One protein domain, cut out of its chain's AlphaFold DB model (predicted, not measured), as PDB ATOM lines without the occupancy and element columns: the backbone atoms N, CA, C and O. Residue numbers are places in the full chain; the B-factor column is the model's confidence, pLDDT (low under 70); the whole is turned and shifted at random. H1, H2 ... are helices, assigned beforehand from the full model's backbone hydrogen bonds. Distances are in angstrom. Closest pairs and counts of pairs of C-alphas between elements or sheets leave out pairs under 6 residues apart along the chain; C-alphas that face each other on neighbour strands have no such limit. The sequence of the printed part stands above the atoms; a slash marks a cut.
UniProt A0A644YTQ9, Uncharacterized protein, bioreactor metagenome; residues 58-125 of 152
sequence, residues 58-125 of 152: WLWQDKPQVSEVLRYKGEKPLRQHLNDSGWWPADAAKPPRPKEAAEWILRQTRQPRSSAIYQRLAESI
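Overview. This is residues 58 to 125 of the 152 residues of an uncharacterized protein of bioreactor metagenome (UniProt A0A644YTQ9). The longest helix, H3, belongs to a loose ring of four short helices with few direct contacts between them: H1 and H4 run side by side in opposite ways, H2 comes close to H1 at one end and stands nearly at right angles to it, and H3 is near H2, also nearly at right angles, but apart from H1 and H4. A long loop of residues 85 to 97, with no named element, leads from H2 to H3. The printed part has 68 residues with four named helices, H1, H2, H3 and H4 along the chain, and no named strand; the class is all helix, with 34 residues in the named helices. The whole is compact, with a radius of gyration of the C-alphas of 11.1 A, and rounded, with spans of 29 by 23 by 23 A.

Along the chain. H3 holds residues 98 to 108 and is 15.6 A long from first to last C-alpha, beginning at C-alpha 98 at (348.706, 522.698, 443.111) and ending at C-alpha 108 at (340.732, 525.103, 456.250). H2, residues 78 to 84, is 9.9 A long. H1, residues 64 to 69, is 9.1 A long and begins at C-alpha 64 at (339.047, 508.902, 448.652). H4, residues 115 to 124, is 14.4 A long and ends at C-alpha 124 at (348.301, 504.907, 450.698).

Arrangement. H3 touches no helix but is close to H2, not clearly touching, with the closest C-alphas, those of Ala 101 and Leu 82, 7.9 A apart. Their lines are about perpendicular, at 83 degrees. H2 is in turn close to H1 but not clearly touching: the closest C-alphas, those of Leu 78 and Ser 67, are 6.4 A apart. The lines of H1 and H2 are about perpendicular, at 89 degrees. H1 and H4 touch, with the closest C-alphas, those of Val 69 and Ile 117, 6.4 A apart. They run opposite ways at a shallow tilt of 27 degrees. H3 and H4 are apart, and so are H1 and H3, and H2 and H4. In H1, H2, H3 and H4 every O i to N i+4 pair is within hydrogen-bond range.

Size, cuts and confidence. The two C-alphas farthest apart, those of Asp 91 and Ala 116, are 30.5 A apart, while the first and last printed C-alphas, those of Trp 58 and Ile 125, are 7.5 A apart. The printed part has no cut. The link from H2 to H3, 13 residues, is long; the links from H1 to H2, 8 residues, and from H3 to H4, 6 residues, are short. The mean pLDDT of the printed part is 79.2, and residues 58 to 59, 61 to 62 and 124 to 125 are under 70.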
ATOM      1  N   TRP A  58     349.829 513.888 443.363       63.41
ATOM      2  CA  TRP A  58     349.244 512.779 444.109       63.41
ATOM      3  C   TRP A  58     348.050 513.213 444.973       63.41
ATOM      4  O   TRP A  58     347.122 512.429 445.148       63.41
ATOM      5  N   LEU A  59     348.020 514.470 445.441       66.94
ATOM      6  CA  LEU A  59     346.852 515.073 446.106       66.94
ATOM      7  C   LEU A  59     345.690 515.314 445.134       66.94
ATOM      8  O   LEU A  59     344.554 515.490 445.549       66.94
ATOM      9  N   TRP A  60     345.949 515.351 443.833       70.88
ATOM     10  CA  TRP A  60     344.924 515.655 442.836       70.88
ATOM     11  C   TRP A  60     344.475 514.415 442.064       70.88
ATOM     12  O   TRP A  60     343.767 514.515 441.065       70.88
ATOM     13  N   GLN A  61     344.835 513.221 442.541       65.81
ATOM     14  CA  GLN A  61     344.169 512.005 442.093       65.81
ATOM     15  C   GLN A  61     342.774 511.936 442.716       65.81
ATOM     16  O   GLN A  61     342.609 512.191 443.908       65.81
ATOM     17  N   ASP A  62     341.774 511.567 441.913       65.31
ATOM     18  CA  ASP A  62     340.391 511.390 442.368       65.31
ATOM     19  C   ASP A  62     340.265 510.093 443.182       65.31
ATOM     20  O   ASP A  62     339.793 509.055 442.716       65.31
ATOM     21  N   LYS A  63     340.836 510.126 444.388       70.56
ATOM     22  CA  LYS A  63     340.968 508.996 445.302       70.56
ATOM     23  C   LYS A  63     340.468 509.398 446.693       70.56
ATOM     24  O   LYS A  63     340.916 510.417 447.225       70.56
ATOM     25  N   PRO A  64     339.603 508.590 447.332       70.75
ATOM     26  CA  PRO A  64     339.047 508.902 448.652       70.75
ATOM     27  C   PRO A  64     340.124 509.032 449.743       70.75
ATOM     28  O   PRO A  64     339.971 509.826 450.675       70.75
ATOM     29  N   GLN A  65     341.260 508.348 449.583       74.69
ATOM     30  CA  GLN A  65     342.398 508.428 450.500       74.69
ATOM     31  C   GLN A  65     342.938 509.859 450.640       74.69
ATOM     32  O   GLN A  65     343.413 510.241 451.709       74.69
ATOM     33  N   VAL A  66     342.844 510.683 449.589       78.12
ATOM     34  CA  VAL A  66     343.333 512.063 449.657       78.12
ATOM     35  C   VAL A  66     342.498 512.894 450.627       78.12
ATOM     36  O   VAL A  66     343.060 513.602 451.464       78.12
ATOM     37  N   SER A  67     341.166 512.795 450.559       81.44
ATOM     38  CA  SER A  67     340.291 513.495 451.506       81.44
ATOM     39  C   SER A  67     340.545 513.066 452.949       81.44
ATOM     40  O   SER A  67     340.537 513.915 453.841       81.44
ATOM     41  N   GLU A  68     340.848 511.786 453.183       81.94
ATOM     42  CA  GLU A  68     341.177 511.277 454.517       81.94
ATOM     43  C   GLU A  68     342.495 511.851 455.048       81.94
ATOM     44  O   GLU A  68     342.542 512.350 456.176       81.94
ATOM     45  N   VAL A  69     343.558 511.853 454.234       81.38
ATOM     46  CA  VAL A  69     344.863 512.396 454.644       81.38
ATOM     47  C   VAL A  69     344.793 513.911 454.859       81.38
ATOM     48  O   VAL A  69     345.331 514.427 455.841       81.38
ATOM     49  N   LEU A  70     344.054 514.626 454.009       81.44
ATOM     50  CA  LEU A  70     343.777 516.052 454.189       81.44
ATOM     51  C   LEU A  70     342.735 516.330 455.282       81.44
ATOM     52  O   LEU A  70     342.453 517.494 455.546       81.44
ATOM     53  N   ARG A  71     342.193 515.300 455.954       83.88
ATOM     54  CA  ARG A  71     341.135 515.393 456.981       83.88
ATOM     55  C   ARG A  71     339.942 516.241 456.544       83.88
ATOM     56  O   ARG A  71     339.272 516.867 457.368       83.88
ATOM     57  N   TYR A  72     339.681 516.270 455.247       84.06
ATOM     58  CA  TYR A  72     338.574 517.006 454.684       84.06
ATOM     59  C   TYR A  72     337.294 516.186 454.868       84.06
ATOM     60  O   TYR A  72     337.164 515.094 454.320       84.06
ATOM     61  N   LYS A  73     336.361 516.708 455.671       80.88
ATOM     62  CA  LYS A  73     335.061 516.088 455.984       80.88
ATOM     63  C   LYS A  73     333.891 516.977 455.550       80.88
ATOM     64  O   LYS A  73     332.934 517.148 456.299       80.88
ATOM     65  N   GLY A  74     334.018 517.627 454.395       78.62
ATOM     66  CA  GLY A  74     332.924 518.423 453.839       78.62
ATOM     67  C   GLY A  74     331.765 517.548 453.365       78.62
ATOM     68  O   GLY A  74     331.942 516.362 453.100       78.62
ATOM     69  N   GLU A  75     330.579 518.145 453.237       77.12
ATOM     70  CA  GLU A  75     329.401 517.470 452.669       77.12
ATOM     71  C   GLU A  75     329.582 517.136 451.182       77.12
ATOM     72  O   GLU A  75     329.019 516.165 450.682       77.12
ATOM     73  N   LYS A  76     330.385 517.937 450.471       83.94
ATOM     74  CA  LYS A  76     330.703 517.740 449.055       83.94
ATOM     75  C   LYS A  76     332.039 517.011 448.892       83.94
ATOM     76  O   LYS A  76     332.920 517.179 449.732       83.94
ATOM     77  N   PRO A  77     332.252 516.273 447.790       83.88
ATOM     78  CA  PRO A  77     333.563 515.736 447.442       83.88
ATOM     79  C   PRO A  77     334.623 516.841 447.353       83.88
ATOM     80  O   PRO A  77     334.342 517.941 446.873       83.88
ATOM     81  N   LEU A  78     335.865 516.531 447.740       82.75
ATOM     82  CA  LEU A  78     336.977 517.493 447.738       82.75
ATOM     83  C   LEU A  78     337.159 518.182 446.373       82.75
ATOM     84  O   LEU A  78     337.353 519.395 446.315       82.75
ATOM     85  N   ARG A  79     337.043 517.422 445.275       82.88
ATOM     86  CA  ARG A  79     337.123 517.949 443.904       82.88
ATOM     87  C   ARG A  79     336.047 519.001 443.628       82.88
ATOM     88  O   ARG A  79     336.345 520.054 443.075       82.88
ATOM     89  N   GLN A  80     334.811 518.737 444.045       84.19
ATOM     90  CA  GLN A  80     333.699 519.668 443.859       84.19
ATOM     91  C   GLN A  80     333.872 520.919 444.725       84.19
ATOM     92  O   GLN A  80     333.651 522.025 444.249       84.19
ATOM     93  N   HIS A  81     334.345 520.760 445.962       87.19
ATOM     94  CA  HIS A  81     334.647 521.885 446.852       87.19
ATOM     95  C   HIS A  81     335.724 522.817 446.288       87.19
ATOM     96  O   HIS A  81     335.608 524.038 446.378       87.19
ATOM     97  N   LEU A  82     336.762 522.254 445.668       86.06
ATOM     98  CA  LEU A  82     337.818 523.035 445.023       86.06
ATOM     99  C   LEU A  82     337.343 523.726 443.747       86.06
ATOM    100  O   LEU A  82     337.785 524.843 443.478       86.06
ATOM    101  N   ASN A  83     336.430 523.104 443.002       88.19
ATOM    102  CA  ASN A  83     335.786 523.728 441.850       88.19
ATOM    103  C   ASN A  83     334.893 524.902 442.265       88.19
ATOM    104  O   ASN A  83     335.060 526.003 441.750       88.19
ATOM    105  N   ASP A  84     334.030 524.705 443.265       87.00
ATOM    106  CA  ASP A  84     333.162 525.757 443.814       87.00
ATOM    107  C   ASP A  84     333.976 526.946 444.359       87.00
ATOM    108  O   ASP A  84     333.526 528.090 444.330       87.00
ATOM    109  N   SER A  85     335.195 526.680 444.834       84.75
ATOM    110  CA  SER A  85     336.112 527.686 445.379       84.75
ATOM    111  C   SER A  85     337.050 528.304 444.331       84.75
ATOM    112  O   SER A  85     337.903 529.114 444.689       84.75
ATOM    113  N   GLY A  86     336.939 527.907 443.057       86.12
ATOM    114  CA  GLY A  86     337.763 528.407 441.950       86.12
ATOM    115  C   GLY A  86     339.213 527.907 441.928       86.12
ATOM    116  O   GLY A  86     340.004 528.361 441.103       86.12
ATOM    117  N   TRP A  87     339.582 526.972 442.808       85.25
ATOM    118  CA  TRP A  87     340.936 526.412 442.883       85.25
ATOM    119  C   TRP A  87     341.166 525.271 441.896       85.25
ATOM    120  O   TRP A  87     342.305 525.050 441.492       85.25
ATOM    121  N   TRP A  88     340.115 524.543 441.508       86.31
ATOM    122  CA  TRP A  88     340.224 523.421 440.577       86.31
ATOM    123  C   TRP A  88     339.091 523.426 439.546       86.31
ATOM    124  O   TRP A  88     338.008 522.923 439.832       86.31
ATOM    125  N   PRO A  89     339.344 523.942 438.333       83.94
ATOM    126  CA  PRO A  89     338.377 523.901 437.241       83.94
ATOM    127  C   PRO A  89     337.956 522.466 436.894       83.94
ATOM    128  O   PRO A  89     338.791 521.560 436.851       83.94
ATOM    129  N   ALA A  90     336.669 522.245 436.625       79.06
ATOM    130  CA  ALA A  90     336.135 520.912 436.329       79.06
ATOM    131  C   ALA A  90     336.772 520.244 435.091       79.06
ATOM    132  O   ALA A  90     336.903 519.019 435.060       79.06
ATOM    133  N   ASP A  91     337.191 521.046 434.111       80.50
ATOM    134  CA  ASP A  91     337.849 520.646 432.861       80.50
ATOM    135  C   ASP A  91     339.356 520.378 433.014       80.50
ATOM    136  O   ASP A  91     339.988 519.837 432.105       80.50
ATOM    137  N   ALA A  92     339.940 520.686 434.175       75.38
ATOM    138  CA  ALA A  92     341.352 520.470 434.439       75.38
ATOM    139  C   ALA A  92     341.608 519.125 435.143       75.38
ATOM    140  O   ALA A  92     340.967 518.760 436.133       75.38
ATOM    141  N   ALA A  93     342.621 518.391 434.676       71.06
ATOM    142  CA  ALA A  93     343.081 517.165 435.334       71.06
ATOM    143  C   ALA A  93     343.717 517.431 436.714       71.06
ATOM    144  O   ALA A  93     343.708 516.545 437.564       71.06
ATOM    145  N   LYS A  94     344.237 518.645 436.941       74.56
ATOM    146  CA  LYS A  94     344.829 519.110 438.202       74.56
ATOM    147  C   LYS A  94     344.586 520.615 438.399       74.56
ATOM    148  O   LYS A  94     344.402 521.315 437.400       74.56
ATOM    149  N   PRO A  95     344.622 521.137 439.638       78.19
ATOM    150  CA  PRO A  95     344.595 522.572 439.896       78.19
ATOM    151  C   PRO A  95     345.730 523.305 439.163       78.19
ATOM    152  O   PRO A  95     346.855 522.800 439.146       78.19
ATOM    153  N   PRO A  96     345.496 524.518 438.630       76.31
ATOM    154  CA  PRO A  96     346.543 525.331 438.004       76.31
ATOM    155  C   PRO A  96     347.652 525.730 438.990       76.31
ATOM    156  O   PRO A  96     348.785 525.965 438.585       76.31
ATOM    157  N   ARG A  97     347.332 525.795 440.290       76.75
ATOM    158  CA  ARG A  97     348.268 526.107 441.380       76.75
ATOM    159  C   ARG A  97     348.200 525.019 442.457       76.75
ATOM    160  O   ARG A  97     347.544 525.209 443.481       76.75
ATOM    161  N   PRO A  98     348.848 523.863 442.240       76.38
ATOM    162  CA  PRO A  98     348.706 522.698 443.111       76.38
ATOM    163  C   PRO A  98     349.267 522.938 444.524       76.38
ATOM    164  O   PRO A  98     348.645 522.531 445.500       76.38
ATOM    165  N   LYS A  99     350.383 523.664 444.655       76.50
ATOM    166  CA  LYS A  99     350.954 524.068 445.954       76.50
ATOM    167  C   LYS A  99     349.968 524.889 446.782       76.50
ATOM    168  O   LYS A  99     349.633 524.534 447.910       76.50
ATOM    169  N   GLU A 100     349.470 525.963 446.182       82.31
ATOM    170  CA  GLU A 100     348.583 526.916 446.850       82.31
ATOM    171  C   GLU A 100     347.221 526.290 447.177       82.31
ATOM    172  O   GLU A 100     346.703 526.496 448.273       82.31
ATOM    173  N   ALA A 101     346.668 525.464 446.281       84.38
ATOM    174  CA  ALA A 101     345.409 524.763 446.521       84.38
ATOM    175  C   ALA A 101     345.519 523.763 447.688       84.38
ATOM    176  O   ALA A 101     344.620 523.688 448.528       84.38
ATOM    177  N   ALA A 102     346.634 523.031 447.790       81.06
ATOM    178  CA  ALA A 102     346.880 522.126 448.911       81.06
ATOM    179  C   ALA A 102     347.006 522.901 450.229       81.06
ATOM    180  O   ALA A 102     346.374 522.549 451.227       81.06
ATOM    181  N   GLU A 103     347.768 523.997 450.236       84.12
ATOM    182  CA  GLU A 103     347.899 524.870 451.405       84.12
ATOM    183  C   GLU A 103     346.568 525.487 451.827       84.12
ATOM    184  O   GLU A 103     346.287 525.590 453.022       84.12
ATOM    185  N   TRP A 104     345.723 525.855 450.868       86.44
ATOM    186  CA  TRP A 104     344.395 526.382 451.139       86.44
ATOM    187  C   TRP A 104     343.514 525.353 451.868       86.44
ATOM    188  O   TRP A 104     342.927 525.683 452.902       86.44
ATOM    189  N   ILE A 105     343.503 524.086 451.430       87.06
ATOM    190  CA  ILE A 105     342.774 523.004 452.125       87.06
ATOM    191  C   ILE A 105     343.359 522.748 453.520       87.06
ATOM    192  O   ILE A 105     342.617 522.580 454.492       87.06
ATOM    193  N   LEU A 106     344.687 522.723 453.649       85.94
ATOM    194  CA  LEU A 106     345.357 522.502 454.934       85.94
ATOM    195  C   LEU A 106     345.039 523.616 455.939       85.94
ATOM    196  O   LEU A 106     344.793 523.336 457.112       85.94
ATOM    197  N   ARG A 107     344.939 524.869 455.478       86.62
ATOM    198  CA  ARG A 107     344.478 525.996 456.302       86.62
ATOM    199  C   ARG A 107     343.031 525.816 456.760       86.62
ATOM    200  O   ARG A 107     342.751 526.035 457.938       86.62
ATOM    201  N   GLN A 108     342.130 525.371 455.882       85.69
ATOM    202  CA  GLN A 108     340.732 525.103 456.250       85.69
ATOM    203  C   GLN A 108     340.599 523.971 457.272       85.69
ATOM    204  O   GLN A 108     339.828 524.072 458.224       85.69
ATOM    205  N   THR A 109     341.389 522.913 457.108       85.56
ATOM    206  CA  THR A 109     341.385 521.740 457.996       85.56
ATOM    207  C   THR A 109     342.272 521.918 459.233       85.56
ATOM    208  O   THR A 109     342.380 521.005 460.051       85.56
ATOM    209  N   ARG A 110     342.867 523.113 459.405       84.88
ATOM    210  CA  ARG A 110     343.773 523.494 460.504       84.88
ATOM    211  C   ARG A 110     344.936 522.516 460.683       84.88
ATOM    212  O   ARG A 110     345.339 522.211 461.804       84.88
ATOM    213  N   GLN A 111     345.474 522.020 459.575       83.19
ATOM    214  CA  GLN A 111     346.621 521.125 459.569       83.19
ATOM    215  C   GLN A 111     347.893 521.877 459.167       83.19
ATOM    216  O   GLN A 111     347.893 522.586 458.160       83.19
ATOM    217  N   PRO A 112     349.002 521.716 459.910       78.88
ATOM    218  CA  PRO A 112     350.285 522.224 459.460       78.88
ATOM    219  C   PRO A 112     350.758 521.412 458.253       78.88
ATOM    220  O   PRO A 112     350.667 520.179 458.239       78.88
ATOM    221  N   ARG A 113     351.318 522.100 457.255       78.06
ATOM    222  CA  ARG A 113     352.028 521.447 456.154       78.06
ATOM    223  C   ARG A 113     353.232 520.712 456.745       78.06
ATOM    224  O   ARG A 113     354.192 521.337 457.179       78.06
ATOM    225  N   SER A 114     353.146 519.387 456.820       77.94
ATOM    226  CA  SER A 114     354.172 518.536 457.426       77.94
ATOM    227  C   SER A 114     354.529 517.384 456.497       77.94
ATOM    228  O   SER A 114     353.683 516.887 455.750       77.94
ATOM    229  N   SER A 115     355.782 516.928 456.568       74.69
ATOM    230  CA  SER A 115     356.269 515.758 455.823       74.69
ATOM    231  C   SER A 115     355.439 514.499 456.099       74.69
ATOM    232  O   SER A 115     355.283 513.667 455.212       74.69
ATOM    233  N   ALA A 116     354.822 514.398 457.281       78.88
ATOM    234  CA  ALA A 116     353.948 513.290 457.660       78.88
ATOM    235  C   ALA A 116     352.687 513.164 456.782       78.88
ATOM    236  O   ALA A 116     352.195 512.057 456.573       78.88
ATOM    237  N   ILE A 117     352.154 514.274 456.254       76.38
ATOM    238  CA  ILE A 117     351.000 514.255 455.335       76.38
ATOM    239  C   ILE A 117     351.413 513.589 454.023       76.38
ATOM    240  O   ILE A 117     350.746 512.671 453.550       76.38
ATOM    241  N   TYR A 118     352.559 514.000 453.482       73.81
ATOM    242  CA  TYR A 118     353.115 513.438 452.255       73.81
ATOM    243  C   TYR A 118     353.533 511.978 452.418       73.81
ATOM    244  O   TYR A 118     353.295 511.182 451.516       73.81
ATOM    245  N   GLN A 119     354.075 511.604 453.578       76.12
ATOM    246  CA  GLN A 119     354.388 510.213 453.888       76.12
ATOM    247  C   GLN A 119     353.130 509.333 453.857       76.12
ATOM    248  O   GLN A 119     353.111 508.332 453.150       76.12
ATOM    249  N   ARG A 120     352.053 509.726 454.550       77.81
ATOM    250  CA  ARG A 120     350.792 508.959 454.554       77.81
ATOM    251  C   ARG A 120     350.168 508.839 453.166       77.81
ATOM    252  O   ARG A 120     349.565 507.819 452.841       77.81
ATOM    253  N   LEU A 121     350.301 509.876 452.339       75.38
ATOM    254  CA  LEU A 121     349.877 509.821 450.937       75.38
ATOM    255  C   LEU A 121     350.724 508.825 450.152       75.38
ATOM    256  O   LEU A 121     350.166 507.975 449.471       75.38
ATOM    257  N   ALA A 122     352.048 508.878 450.285       72.62
ATOM    258  CA  ALA A 122     352.950 507.943 449.619       72.62
ATOM    259  C   ALA A 122     352.719 506.482 450.054       72.62
ATOM    260  O   ALA A 122     352.850 505.575 449.239       72.62
ATOM    261  N   GLU A 123     352.339 506.248 451.314       75.69
ATOM    262  CA  GLU A 123     351.994 504.918 451.841       75.69
ATOM    263  C   GLU A 123     350.649 504.391 451.309       75.69
ATOM    264  O   GLU A 123     350.482 503.186 451.127       75.69
ATOM    265  N   SER A 124     349.679 505.279 451.067       68.44
ATOM    266  CA  SER A 124     348.301 504.907 450.698       68.44
ATOM    267  C   SER A 124     348.027 504.942 449.192       68.44
ATOM    268  O   SER A 124     347.122 504.260 448.702       68.44
ATOM    269  N   ILE A 125     348.795 505.722 448.434       67.31
ATOM    270  CA  ILE A 125     348.637 505.866 446.991       67.31
ATOM    271  C   ILE A 125     349.527 504.835 446.307       67.31
ATOM    272  O   ILE A 125     350.751 504.872 446.388       67.31
TER     273      ILE A 125